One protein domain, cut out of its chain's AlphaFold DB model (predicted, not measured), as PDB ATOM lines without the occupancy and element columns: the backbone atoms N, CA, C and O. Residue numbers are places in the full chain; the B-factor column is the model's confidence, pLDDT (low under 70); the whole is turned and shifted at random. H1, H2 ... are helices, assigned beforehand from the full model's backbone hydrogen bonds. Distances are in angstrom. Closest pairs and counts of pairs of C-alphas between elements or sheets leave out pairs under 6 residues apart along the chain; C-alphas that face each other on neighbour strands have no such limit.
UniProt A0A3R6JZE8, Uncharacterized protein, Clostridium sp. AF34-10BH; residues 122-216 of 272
ATOM      1  N   TYR A 122      11.738 -37.218 -53.008       98.44
ATOM      2  CA  TYR A 122      12.012 -36.303 -51.891       98.44
ATOM      3  C   TYR A 122      12.039 -37.024 -50.551       98.44
ATOM      4  O   TYR A 122      12.856 -36.703 -49.690       98.44
ATOM      5  N   LEU A 123      11.192 -38.035 -50.382       97.75
ATOM      6  CA  LEU A 123      11.194 -38.854 -49.178       97.75
ATOM      7  C   LEU A 123      12.434 -39.759 -49.136       97.75
ATOM      8  O   LEU A 123      13.042 -39.902 -48.078       97.75
ATOM      9  N   ILE A 124      12.875 -40.276 -50.292       98.12
ATOM     10  CA  ILE A 124      14.167 -40.969 -50.422       98.12
ATOM     11  C   ILE A 124      15.322 -40.028 -50.055       98.12
ATOM     12  O   ILE A 124      16.179 -40.402 -49.260       98.12
ATOM     13  N   ALA A 125      15.341 -38.793 -50.565       98.19
ATOM     14  CA  ALA A 125      16.370 -37.813 -50.212       98.19
ATOM     15  C   ALA A 125      16.406 -37.524 -48.698       98.19
ATOM     16  O   ALA A 125      17.486 -37.435 -48.114       98.19
ATOM     17  N   MET A 126      15.245 -37.436 -48.039       97.25
ATOM     18  CA  MET A 126      15.159 -37.316 -46.576       97.25
ATOM     19  C   MET A 126      15.731 -38.532 -45.850       97.25
ATOM     20  O   MET A 126      16.536 -38.365 -44.937       97.25
ATOM     21  N   LYS A 127      15.405 -39.742 -46.307       96.06
ATOM     22  CA  LYS A 127      15.948 -40.989 -45.755       96.06
ATOM     23  C   LYS A 127      17.464 -41.093 -45.895       96.06
ATOM     24  O   LYS A 127      18.127 -41.542 -44.970       96.06
ATOM     25  N   LEU A 128      18.020 -40.648 -47.019       97.31
ATOM     26  CA  LEU A 128      19.469 -40.636 -47.245       97.31
ATOM     27  C   LEU A 128      20.199 -39.634 -46.342       97.31
ATOM     28  O   LEU A 128      21.345 -39.874 -45.973       97.31
ATOM     29  N   ALA A 129      19.557 -38.518 -45.997       96.00
ATOM     30  CA  ALA A 129      20.140 -37.520 -45.108       96.00
ATOM     31  C   ALA A 129      20.230 -37.998 -43.652       96.00
ATOM     32  O   ALA A 129      21.207 -37.688 -42.988       96.00
ATOM     33  N   SER A 130      19.257 -38.780 -43.181       92.25
ATOM     34  CA  SER A 130      19.231 -39.356 -41.826       92.25
ATOM     35  C   SER A 130      19.357 -40.884 -41.852       92.25
ATOM     36  O   SER A 130      18.570 -41.597 -41.223       92.25
ATOM     37  N   TYR A 131      20.274 -41.390 -42.674       92.50
ATOM     38  CA  TYR A 131      20.338 -42.800 -43.041       92.50
ATOM     39  C   TYR A 131      20.790 -43.692 -41.879       92.50
ATOM     40  O   TYR A 131      21.926 -43.582 -41.426       92.50
ATOM     41  N   ARG A 132      19.922 -44.615 -41.435       86.62
ATOM     42  CA  ARG A 132      20.226 -45.626 -40.411       86.62
ATOM     43  C   ARG A 132      19.995 -47.030 -40.989       86.62
ATOM     44  O   ARG A 132      18.852 -47.499 -41.040       86.62
ATOM     45  N   PRO A 133      21.058 -47.730 -41.422       74.06
ATOM     46  CA  PRO A 133      20.940 -48.994 -42.155       74.06
ATOM     47  C   PRO A 133      20.325 -50.138 -41.332       74.06
ATOM     48  O   PRO A 133      19.823 -51.093 -41.914       74.06
ATOM     49  N   TYR A 134      20.344 -50.031 -40.002       74.19
ATOM     50  CA  TYR A 134      19.836 -51.026 -39.052       74.19
ATOM     51  C   TYR A 134      18.363 -50.833 -38.648       74.19
ATOM     52  O   TYR A 134      17.834 -51.657 -37.903       74.19
ATOM     53  N   LYS A 135      17.709 -49.734 -39.065       83.12
ATOM     54  CA  LYS A 135      16.283 -49.482 -38.786       83.12
ATOM     55  C   LYS A 135      15.419 -49.889 -39.973       83.12
ATOM     56  O   LYS A 135      15.308 -51.065 -40.247       83.12
ATOM     57  N   HIS A 136      14.780 -48.927 -40.631       86.75
ATOM     58  CA  HIS A 136      13.886 -49.163 -41.765       86.75
ATOM     59  C   HIS A 136      14.317 -48.398 -43.014       86.75
ATOM     60  O   HIS A 136      13.620 -48.397 -44.021       86.75
ATOM     61  N   ASP A 137      15.433 -47.668 -42.958       89.44
ATOM     62  CA  ASP A 137      15.746 -46.707 -44.010       89.44
ATOM     63  C   ASP A 137      16.067 -47.402 -45.346       89.44
ATOM     64  O   ASP A 137      15.816 -46.821 -46.400       89.44
ATOM     65  N   ARG A 138      16.544 -48.659 -45.339       90.81
ATOM     66  CA  ARG A 138      16.765 -49.432 -46.571       90.81
ATOM     67  C   ARG A 138      15.463 -49.989 -47.126       90.81
ATOM     68  O   ARG A 138      15.195 -49.773 -48.310       90.81
ATOM     69  N   SER A 139      14.667 -50.679 -46.306       93.88
ATOM     70  CA  SER A 139      13.370 -51.208 -46.749       93.88
ATOM     71  C   SER A 139      12.449 -50.087 -47.228       93.88
ATOM     72  O   SER A 139      11.853 -50.212 -48.294       93.88
ATOM     73  N   ASP A 140      12.421 -48.943 -46.539       95.88
ATOM     74  CA  ASP A 140      11.606 -47.794 -46.926       95.88
ATOM     75  C   ASP A 140      12.013 -47.232 -48.303       95.88
ATOM     76  O   ASP A 140      11.144 -46.973 -49.138       95.88
ATOM     77  N   ILE A 141      13.316 -47.073 -48.588       96.25
ATOM     78  CA  ILE A 141      13.790 -46.602 -49.906       96.25
ATOM     79  C   ILE A 141      13.360 -47.572 -51.012       96.25
ATOM     80  O   ILE A 141      12.849 -47.143 -52.047       96.25
ATOM     81  N   ILE A 142      13.537 -48.876 -50.797       95.25
ATOM     82  CA  ILE A 142      13.193 -49.902 -51.788       95.25
ATOM     83  C   ILE A 142      11.687 -49.967 -52.003       95.25
ATOM     84  O   ILE A 142      11.238 -49.998 -53.146       95.25
ATOM     85  N   GLY A 143      10.907 -49.936 -50.923       96.56
ATOM     86  CA  GLY A 143       9.453 -49.927 -50.984       96.56
ATOM     87  C   GLY A 143       8.932 -48.737 -51.790       96.56
ATOM     88  O   GLY A 143       8.053 -48.911 -52.635       96.56
ATOM     89  N   ILE A 144       9.515 -47.542 -51.607       97.56
ATOM     90  CA  ILE A 144       9.178 -46.366 -52.423       97.56
ATOM     91  C   ILE A 144       9.488 -46.626 -53.902       97.56
ATOM     92  O   ILE A 144       8.658 -46.282 -54.746       97.56
ATOM     93  N   ILE A 145      10.654 -47.198 -54.228       96.50
ATOM     94  CA  ILE A 145      11.059 -47.477 -55.616       96.50
ATOM     95  C   ILE A 145      10.091 -48.474 -56.265       96.50
ATOM     96  O   ILE A 145       9.540 -48.163 -57.320       96.50
ATOM     97  N   ILE A 146       9.836 -49.617 -55.618       95.06
ATOM     98  CA  ILE A 146       8.942 -50.675 -56.116       95.06
ATOM     99  C   ILE A 146       7.530 -50.126 -56.351       95.06
ATOM    100  O   ILE A 146       6.955 -50.315 -57.421       95.06
ATOM    101  N   GLU A 147       6.957 -49.422 -55.372       95.75
ATOM    102  CA  GLU A 147       5.586 -48.914 -55.485       95.75
ATOM    103  C   GLU A 147       5.466 -47.824 -56.560       95.75
ATOM    104  O   GLU A 147       4.466 -47.753 -57.274       95.75
ATOM    105  N   ASN A 148       6.491 -46.983 -56.727       95.75
ATOM    106  CA  ASN A 148       6.519 -46.013 -57.819       95.75
ATOM    107  C   ASN A 148       6.626 -46.688 -59.188       95.75
ATOM    108  O   ASN A 148       5.954 -46.251 -60.121       95.75
ATOM    109  N   ASP A 149       7.434 -47.739 -59.311       93.56
ATOM    110  CA  ASP A 149       7.593 -48.477 -60.563       93.56
ATOM    111  C   ASP A 149       6.295 -49.183 -60.980       93.56
ATOM    112  O   ASP A 149       5.834 -49.016 -62.108       93.56
ATOM    113  N   ARG A 150       5.599 -49.824 -60.027       94.00
ATOM    114  CA  ARG A 150       4.258 -50.409 -60.234       94.00
ATOM    115  C   ARG A 150       3.224 -49.403 -60.737       94.00
ATOM    116  O   ARG A 150       2.274 -49.777 -61.418       94.00
ATOM    117  N   GLN A 151       3.403 -48.127 -60.406       93.62
ATOM    118  CA  GLN A 151       2.540 -47.032 -60.846       93.62
ATOM    119  C   GLN A 151       3.048 -46.335 -62.122       93.62
ATOM    120  O   GLN A 151       2.508 -45.296 -62.501       93.62
ATOM    121  N   GLY A 152       4.092 -46.858 -62.777       93.56
ATOM    122  CA  GLY A 152       4.695 -46.275 -63.980       93.56
ATOM    123  C   GLY A 152       5.455 -44.967 -63.728       93.56
ATOM    124  O   GLY A 152       5.661 -44.176 -64.647       93.56
ATOM    125  N   ARG A 153       5.848 -44.696 -62.477       94.12
ATOM    126  CA  ARG A 153       6.519 -43.462 -62.034       94.12
ATOM    127  C   ARG A 153       7.951 -43.732 -61.569       94.12
ATOM    128  O   ARG A 153       8.381 -43.154 -60.573       94.12
ATOM    129  N   SER A 154       8.696 -44.567 -62.293       94.25
ATOM    130  CA  SER A 154      10.021 -45.071 -61.899       94.25
ATOM    131  C   SER A 154      10.951 -43.983 -61.341       94.25
ATOM    132  O   SER A 154      11.074 -42.879 -61.896       94.25
ATOM    133  N   ILE A 155      11.597 -44.292 -60.216       96.31
ATOM    134  CA  ILE A 155      12.543 -43.409 -59.530       96.31
ATOM    135  C   ILE A 155      13.940 -43.648 -60.100       96.31
ATOM    136  O   ILE A 155      14.495 -44.731 -59.959       96.31
ATOM    137  N   THR A 156      14.514 -42.632 -60.741       96.44
ATOM    138  CA  THR A 156      15.877 -42.682 -61.285       96.44
ATOM    139  C   THR A 156      16.861 -41.984 -60.355       96.44
ATOM    140  O   THR A 156      16.469 -41.172 -59.512       96.44
ATOM    141  N   PHE A 157      18.158 -42.243 -60.551       97.00
ATOM    142  CA  PHE A 157      19.205 -41.513 -59.837       97.00
ATOM    143  C   PHE A 157      19.071 -39.996 -60.031       97.00
ATOM    144  O   PHE A 157      19.155 -39.264 -59.054       97.00
ATOM    145  N   ASP A 158      18.767 -39.529 -61.245       97.88
ATOM    146  CA  ASP A 158      18.616 -38.096 -61.541       97.88
ATOM    147  C   ASP A 158      17.466 -37.443 -60.765       97.88
ATOM    148  O   ASP A 158      17.595 -36.309 -60.303       97.88
ATOM    149  N   LYS A 159      16.345 -38.153 -60.569       98.31
ATOM    150  CA  LYS A 159      15.240 -37.653 -59.733       98.31
ATOM    151  C   LYS A 159      15.675 -37.503 -58.277       98.31
ATOM    152  O   LYS A 159      15.359 -36.496 -57.647       98.31
ATOM    153  N   VAL A 160      16.420 -38.480 -57.757       98.44
ATOM    154  CA  VAL A 160      16.939 -38.430 -56.384       98.44
ATOM    155  C   VAL A 160      18.023 -37.358 -56.241       98.44
ATOM    156  O   VAL A 160      17.988 -36.606 -55.274       98.44
ATOM    157  N   ASP A 161      18.938 -37.215 -57.205       98.44
ATOM    158  CA  ASP A 161      19.940 -36.137 -57.234       98.44
ATOM    159  C   ASP A 161      19.273 -34.764 -57.225       98.44
ATOM    160  O   ASP A 161      19.633 -33.911 -56.411       98.44
ATOM    161  N   LYS A 162      18.243 -34.579 -58.057       98.50
ATOM    162  CA  LYS A 162      17.456 -33.351 -58.056       98.50
ATOM    163  C   LYS A 162      16.842 -33.093 -56.679       98.50
ATOM    164  O   LYS A 162      17.040 -32.009 -56.140       98.50
ATOM    165  N   ALA A 163      16.174 -34.083 -56.088       98.50
ATOM    166  CA  ALA A 163      15.545 -33.951 -54.776       98.50
ATOM    167  C   ALA A 163      16.554 -33.631 -53.656       98.50
ATOM    168  O   ALA A 163      16.284 -32.799 -52.790       98.50
ATOM    169  N   VAL A 164      17.744 -34.237 -53.691       98.50
ATOM    170  CA  VAL A 164      18.835 -33.928 -52.753       98.50
ATOM    171  C   VAL A 164      19.304 -32.484 -52.913       98.50
ATOM    172  O   VAL A 164      19.462 -31.783 -51.916       98.50
ATOM    173  N   ARG A 165      19.507 -32.005 -54.144       98.31
ATOM    174  CA  ARG A 165      19.916 -30.613 -54.400       98.31
ATOM    175  C   ARG A 165      18.834 -29.612 -54.020       98.31
ATOM    176  O   ARG A 165      19.140 -28.584 -53.432       98.31
ATOM    177  N   ASP A 166      17.586 -29.930 -54.321       98.44
ATOM    178  CA  ASP A 166      16.417 -29.129 -53.980       98.44
ATOM    179  C   ASP A 166      16.279 -28.940 -52.460       98.44
ATOM    180  O   ASP A 166      16.046 -27.830 -51.976       98.44
ATOM    181  N   LEU A 167      16.461 -30.013 -51.683       97.75
ATOM    182  CA  LEU A 167      16.337 -29.954 -50.227       97.75
ATOM    183  C   LEU A 167      17.602 -29.430 -49.541       97.75
ATOM    184  O   LEU A 167      17.500 -28.725 -48.537       97.75
ATOM    185  N   TYR A 168      18.788 -29.776 -50.039       97.50
ATOM    186  CA  TYR A 168      20.038 -29.652 -49.280       97.50
ATOM    187  C   TYR A 168      21.163 -28.935 -50.029       97.50
ATOM    188  O   TYR A 168      22.271 -28.807 -49.513       97.50
ATOM    189  N   GLY A 169      20.912 -28.486 -51.258       97.88
ATOM    190  CA  GLY A 169      21.874 -27.819 -52.135       97.88
ATOM    191  C   GLY A 169      22.880 -28.766 -52.792       97.88
ATOM    192  O   GLY A 169      23.225 -28.599 -53.962       97.88
ATOM    193  N   ASN A 170      23.358 -29.777 -52.067       97.19
ATOM    194  CA  ASN A 170      24.321 -30.764 -52.548       97.19
ATOM    195  C   ASN A 170      24.303 -32.039 -51.681       97.19
ATOM    196  O   ASN A 170      23.533 -32.181 -50.735       97.19
ATOM    197  N   TRP A 171      25.190 -32.974 -52.012       97.62
ATOM    198  CA  TRP A 171      25.310 -34.277 -51.363       97.62
ATOM    199  C   TRP A 171      26.255 -34.305 -50.148       97.62
ATOM    200  O   TRP A 171      26.526 -35.393 -49.637       97.62
ATOM    201  N   ASN A 172      26.813 -33.175 -49.698       95.00
ATOM    202  CA  ASN A 172      27.900 -33.166 -48.707       95.00
ATOM    203  C   ASN A 172      27.481 -33.748 -47.356       95.00
ATOM    204  O   ASN A 172      28.282 -34.420 -46.718       95.00
ATOM    205  N   LYS A 173      26.223 -33.546 -46.954       90.12
ATOM    206  CA  LYS A 173      25.693 -34.066 -45.687       90.12
ATOM    207  C   LYS A 173      25.258 -35.532 -45.733       90.12
ATOM    208  O   LYS A 173      24.973 -36.120 -44.703       90.12
ATOM    209  N   ILE A 174      25.169 -36.121 -46.925       95.88
ATOM    210  CA  ILE A 174      24.752 -37.516 -47.085       95.88
ATOM    211  C   ILE A 174      25.991 -38.401 -46.983       95.88
ATOM    212  O   ILE A 174      26.973 -38.196 -47.711       95.88
ATOM    213  N   SER A 175      25.928 -39.406 -46.111       94.56
ATOM    214  CA  SER A 175      27.043 -40.317 -45.863       94.56
ATOM    215  C   SER A 175      27.453 -41.086 -47.127       94.56
ATOM    216  O   SER A 175      26.670 -41.296 -48.061       94.56
ATOM    217  N   VAL A 176      28.722 -41.505 -47.181       93.31
ATOM    218  CA  VAL A 176      29.234 -42.343 -48.280       93.31
ATOM    219  C   VAL A 176      28.461 -43.659 -48.352       93.31
ATOM    220  O   VAL A 176      28.103 -44.100 -49.443       93.31
ATOM    221  N   GLU A 177      28.136 -44.237 -47.199       91.44
ATOM    222  CA  GLU A 177      27.344 -45.458 -47.092       91.44
ATOM    223  C   GLU A 177      25.953 -45.305 -47.722       91.44
ATOM    224  O   GLU A 177      25.580 -46.104 -48.581       91.44
ATOM    225  N   ALA A 178      25.219 -44.236 -47.390       94.19
ATOM    226  CA  ALA A 178      23.898 -43.971 -47.959       94.19
ATOM    227  C   ALA A 178      23.950 -43.843 -49.493       94.19
ATOM    228  O   ALA A 178      23.108 -44.395 -50.205       94.19
ATOM    229  N   LYS A 179      24.983 -43.169 -50.024       95.38
ATOM    230  CA  LYS A 179      25.210 -43.022 -51.474       95.38
ATOM    231  C   LYS A 179      25.473 -44.360 -52.159       95.38
ATOM    232  O   LYS A 179      24.929 -44.609 -53.236       95.38
ATOM    233  N   LEU A 180      26.328 -45.194 -51.568       92.50
ATOM    234  CA  LEU A 180      26.634 -46.523 -52.098       92.50
ATOM    235  C   LEU A 180      25.393 -47.415 -52.067       92.50
ATOM    236  O   LEU A 180      25.104 -48.081 -53.057       92.50
ATOM    237  N   SER A 181      24.625 -47.358 -50.979       91.38
ATOM    238  CA  SER A 181      23.376 -48.100 -50.840       91.38
ATOM    239  C   SER A 181      22.379 -47.719 -51.931       91.38
ATOM    240  O   SER A 181      21.938 -48.588 -52.675       91.38
ATOM    241  N   LEU A 182      22.114 -46.421 -52.137       94.31
ATOM    242  CA  LEU A 182      21.224 -45.955 -53.208       94.31
ATOM    243  C   LEU A 182      21.647 -46.483 -54.587       94.31
ATOM    244  O   LEU A 182      20.807 -46.976 -55.336       94.31
ATOM    245  N   LYS A 183      22.939 -46.384 -54.926       92.69
ATOM    246  CA  LYS A 183      23.458 -46.860 -56.218       92.69
ATOM    247  C   LYS A 183      23.238 -48.359 -56.398       92.69
ATOM    248  O   LYS A 183      22.772 -48.775 -57.454       92.69
ATOM    249  N   SER A 184      23.543 -49.150 -55.371       90.50
ATOM    250  CA  SER A 184      23.345 -50.601 -55.393       90.50
ATOM    251  C   SER A 184      21.871 -50.973 -55.545       90.50
ATOM    252  O   SER A 184      21.553 -51.878 -56.308       90.50
ATOM    253  N   LEU A 185      20.971 -50.256 -54.866       90.19
ATOM    254  CA  LEU A 185      19.531 -50.491 -54.963       90.19
ATOM    255  C   LEU A 185      18.995 -50.151 -56.356       90.19
ATOM    256  O   LEU A 185      18.311 -50.968 -56.955       90.19
ATOM    257  N   LEU A 186      19.358 -48.997 -56.919       89.75
ATOM    258  CA  LEU A 186      18.912 -48.605 -58.262       89.75
ATOM    259  C   LEU A 186      19.467 -49.504 -59.383       89.75
ATOM    260  O   LEU A 186      18.898 -49.531 -60.469       89.75
ATOM    261  N   ALA A 187      20.565 -50.225 -59.139       87.81
ATOM    262  CA  ALA A 187      21.159 -51.177 -60.081       87.81
ATOM    263  C   ALA A 187      20.680 -52.632 -59.880       87.81
ATOM    264  O   ALA A 187      21.077 -53.529 -60.631       87.81
ATOM    265  N   ALA A 188      19.871 -52.897 -58.851       86.06
ATOM    266  CA  ALA A 188      19.403 -54.240 -58.546       86.06
ATOM    267  C   ALA A 188      18.419 -54.736 -59.619       86.06
ATOM    268  O   ALA A 188      17.505 -54.025 -60.020       86.06
ATOM    269  N   HIS A 189      18.592 -55.986 -60.059       74.38
ATOM    270  CA  HIS A 189      17.741 -56.588 -61.092       74.38
ATOM    271  C   HIS A 189      16.410 -57.125 -60.535       74.38
ATOM    272  O   HIS A 189      15.426 -57.168 -61.263       74.38
ATOM    273  N   SER A 190      16.379 -57.544 -59.263       85.88
ATOM    274  CA  SER A 190      15.178 -58.042 -58.571       85.88
ATOM    275  C   SER A 190      15.016 -57.309 -57.242       85.88
ATOM    276  O   SER A 190      15.588 -57.709 -56.224       85.88
ATOM    277  N   LEU A 191      14.284 -56.196 -57.256       86.81
ATOM    278  CA  LEU A 191      14.103 -55.358 -56.070       86.81
ATOM    279  C   LEU A 191      13.236 -56.036 -55.009       86.81
ATOM    280  O   LEU A 191      13.498 -55.864 -53.826       86.81
ATOM    281  N   GLU A 192      12.256 -56.840 -55.409       87.75
ATOM    282  CA  GLU A 192      11.367 -57.574 -54.508       87.75
ATOM    283  C   GLU A 192      12.135 -58.591 -53.658       87.75
ATOM    284  O   GLU A 192      11.980 -58.627 -52.441       87.75
ATOM    285  N   THR A 193      13.033 -59.371 -54.270       86.25
ATOM    286  CA  THR A 193      13.873 -60.317 -53.518       86.25
ATOM    287  C   THR A 193      14.806 -59.584 -52.554       86.25
ATOM    288  O   THR A 193      15.002 -60.017 -51.419       86.25
ATOM    289  N   VAL A 194      15.370 -58.457 -52.997       87.12
ATOM    290  CA  VAL A 194      16.235 -57.614 -52.162       87.12
ATOM    291  C   VAL A 194      15.443 -56.996 -51.003       87.12
ATOM    292  O   VAL A 194      15.956 -56.931 -49.887       87.12
ATOM    293  N   TYR A 195      14.191 -56.596 -51.234       89.69
ATOM    294  CA  TYR A 195      13.289 -56.066 -50.212       89.69
ATOM    295  C   TYR A 195      13.006 -57.089 -49.108       89.69
ATOM    296  O   TYR A 195      13.128 -56.760 -47.926       89.69
ATOM    297  N   ASP A 196      12.683 -58.331 -49.478       87.19
ATOM    298  CA  ASP A 196      12.391 -59.398 -48.515       87.19
ATOM    299  C   ASP A 196      13.604 -59.718 -47.633       87.19
ATOM    300  O   ASP A 196      13.473 -59.891 -46.420       87.19
ATOM    301  N   GLU A 197      14.798 -59.776 -48.229       87.94
ATOM    302  CA  GLU A 197      16.045 -60.026 -47.505       87.94
ATOM    303  C   GLU A 197      16.369 -58.886 -46.530       87.94
ATOM    304  O   GLU A 197      16.670 -59.118 -45.361       87.94
ATOM    305  N   ILE A 198      16.243 -57.638 -46.983       87.19
ATOM    306  CA  ILE A 198      16.520 -56.462 -46.153       87.19
ATOM    307  C   ILE A 198      15.529 -56.351 -45.004       87.19
ATOM    308  O   ILE A 198      15.943 -56.108 -43.877       87.19
ATOM    309  N   THR A 199      14.244 -56.590 -45.253       87.00
ATOM    310  CA  THR A 199      13.223 -56.542 -44.200       87.00
ATOM    311  C   THR A 199      13.509 -57.582 -43.110       87.00
ATOM    312  O   THR A 199      13.365 -57.294 -41.921       87.00
ATOM    313  N   LYS A 200      13.990 -58.779 -43.482       87.00
ATOM    314  CA  LYS A 200      14.443 -59.791 -42.512       87.00
ATOM    315  C   LYS A 200      15.664 -59.320 -41.724       87.00
ATOM    316  O   LYS A 200      15.680 -59.462 -40.504       87.00
ATOM    317  N   GLN A 201      16.664 -58.746 -42.394       85.50
ATOM    318  CA  GLN A 201      17.873 -58.219 -41.744       85.50
ATOM    319  C   GLN A 201      17.552 -57.092 -40.754       85.50
ATOM    320  O   GLN A 201      18.070 -57.080 -39.637       85.50
ATOM    321  N   GLU A 202      16.665 -56.175 -41.129       86.50
ATOM    322  CA  GLU A 202      16.186 -55.092 -40.268       86.50
ATOM    323  C   GLU A 202      15.411 -55.641 -39.060       86.50
ATOM    324  O   GLU A 202      15.616 -55.188 -37.934       86.50
ATOM    325  N   GLN A 203      14.585 -56.675 -39.251       86.31
ATOM    326  CA  GLN A 203      13.876 -57.323 -38.147       86.31
ATOM    327  C   GLN A 203      14.830 -58.031 -37.174       86.31
ATOM    328  O   GLN A 203      14.641 -57.946 -35.959       86.31
ATOM    329  N   ILE A 204      15.863 -58.709 -37.686       85.94
ATOM    330  CA  ILE A 204      16.917 -59.314 -36.859       85.94
ATOM    331  C   ILE A 204      17.646 -58.220 -36.075       85.94
ATOM    332  O   ILE A 204      17.765 -58.327 -34.857       85.94
ATOM    333  N   SER A 205      18.051 -57.140 -36.748       85.31
ATOM    334  CA  SER A 205      18.732 -55.998 -36.125       85.31
ATOM    335  C   SER A 205      17.884 -55.388 -35.008       85.31
ATOM    336  O   SER A 205      18.372 -55.192 -33.898       85.31
ATOM    337  N   LYS A 206      16.584 -55.171 -35.253       85.81
ATOM    338  CA  LYS A 206      15.633 -54.689 -34.244       85.81
ATOM    339  C   LYS A 206      15.571 -55.618 -33.030       85.81
ATOM    340  O   LYS A 206      15.705 -55.147 -31.905       85.81
ATOM    341  N   ASN A 207      15.385 -56.920 -33.247       86.06
ATOM    342  CA  ASN A 207      15.301 -57.898 -32.158       86.06
ATOM    343  C   ASN A 207      16.599 -57.941 -31.340       86.06
ATOM    344  O   ASN A 207      16.561 -58.038 -30.118       86.06
ATOM    345  N   THR A 208      17.748 -57.830 -32.004       85.31
ATOM    346  CA  THR A 208      19.057 -57.769 -31.351       85.31
ATOM    347  C   THR A 208      19.201 -56.546 -30.461       85.31
ATOM    348  O   THR A 208      19.666 -56.679 -29.333       85.31
ATOM    349  N   LEU A 209      18.761 -55.379 -30.929       85.94
ATOM    350  CA  LEU A 209      18.826 -54.144 -30.151       85.94
ATOM    351  C   LEU A 209      17.888 -54.177 -28.941       85.94
ATOM    352  O   LEU A 209      18.296 -53.765 -27.861       85.94
ATOM    353  N   ILE A 210      16.682 -54.735 -29.094       85.44
ATOM    354  CA  ILE A 210      15.754 -54.952 -27.973       85.44
ATOM    355  C   ILE A 210      16.393 -55.881 -26.933       85.44
ATOM    356  O   ILE A 210      16.485 -55.524 -25.763       85.44
ATOM    357  N   ASN A 211      16.918 -57.031 -27.363       85.62
ATOM    358  CA  ASN A 211      17.573 -57.985 -26.466       85.62
ATOM    359  C   ASN A 211      18.809 -57.393 -25.769       85.62
ATOM    360  O   ASN A 211      19.134 -57.785 -24.648       85.62
ATOM    361  N   PHE A 212      19.547 -56.506 -26.444       85.75
ATOM    362  CA  PHE A 212      20.690 -55.818 -25.854       85.75
ATOM    363  C   PHE A 212      20.236 -54.835 -24.775       85.75
ATOM    364  O   PHE A 212      20.773 -54.882 -23.673       85.75
ATOM    365  N   GLU A 213      19.225 -54.013 -25.056       85.88
ATOM    366  CA  GLU A 213      18.677 -53.047 -24.096       85.88
ATOM    367  C   GLU A 213      18.054 -53.740 -22.873       85.88
ATOM    368  O   GLU A 213      18.237 -53.286 -21.748       85.88
ATOM    369  N   GLU A 214      17.396 -54.891 -23.048       86.06
ATOM    370  CA  GLU A 214      16.883 -55.694 -21.927       86.06
ATOM    371  C   GLU A 214      18.000 -56.234 -21.020       86.06
ATOM    372  O   GLU A 214      17.839 -56.305 -19.800       86.06
ATOM    373  N   LYS A 215      19.138 -56.627 -21.607       85.75
ATOM    374  CA  LYS A 215      20.298 -57.151 -20.866       85.75
ATOM    375  C   LYS A 215      21.148 -56.047 -20.245       85.75
ATOM    376  O   LYS A 215      21.717 -56.256 -19.175       85.75
ATOM    377  N   TYR A 216      21.236 -54.902 -20.912       85.50
ATOM    378  CA  TYR A 216      22.086 -53.775 -20.545       85.50
ATOM    379  C   TYR A 216      21.316 -52.442 -20.625       85.50
ATOM    380  O   TYR A 216      21.623 -51.612 -21.487       85.50
TER     381      TYR A 216
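What this domain is: This is residues 122 to 216 of the 272 residues of an uncharacterized protein of Clostridium sp. AF34-10BH (UniProt A0A3R6JZE8). One long helix, H5, packs by its first part along H2 in a small body of four shorter helices, and its far end, residues 210 to 215, sticks out as an arm together with Tyr 216. In the body H2 lies between H1 and H5, the three side by side in alternating directions, while H3 crosses H1 nearly at right angles. The printed part has 95 residues with five named helices, H1 to H5 in order, and no named strand, and its class is all helix. It is only just compact, close to loose, with a radius of gyration of the C-alphas of 14.4 A; its spans of 45 by 30 by 18 A are only just elongated.

Where its parts are: H5, residues 191 to 215, is 35.8 A long and ends at C-alpha 215 (20.298, -57.151, -20.866). H2 is residues 137 to 150, 20.2 A. H1 is residues 122 to 129, 10.7 A, from C-alpha 122 (12.012, -36.303, -51.891). H3 is residues 157 to 168, 15.9 A, and H4 is residues 176 to 186, 15.7 A.

How they stand to each other: H5 touches H2 with residues 191 to 199 alone, opposite ways at a shallow tilt of 25 degrees; the closest C-alphas, of Ser 139 and Thr 199, are 5.9 A apart. H1 and H2 form a helical hairpin at 23 degrees, closest at the C-alphas of Ile 124 and Ile 141, 5.7 A. H3 touches H1, only just about perpendicular at 73 degrees, with the C-alphas of Tyr 122 and Ala 163 closest at 5.1 A. H4 only just touches H1, with 3 pairs of C-alphas within 8 A, the closest those of Leu 128 and Ala 178, 5.6 A. H3 and H5 are apart. In H1 to H5 every O i to N i+4 pair is within hydrogen-bond range.

The domain as a whole: The C-alphas of Gly 152 and Tyr 216, the two farthest apart, are 47.4 A apart. The printed part has no cut; the link H4 to H5 is tight, the other three are short. Mean pLDDT of the printed part is 91.6, and no printed residue is under 70.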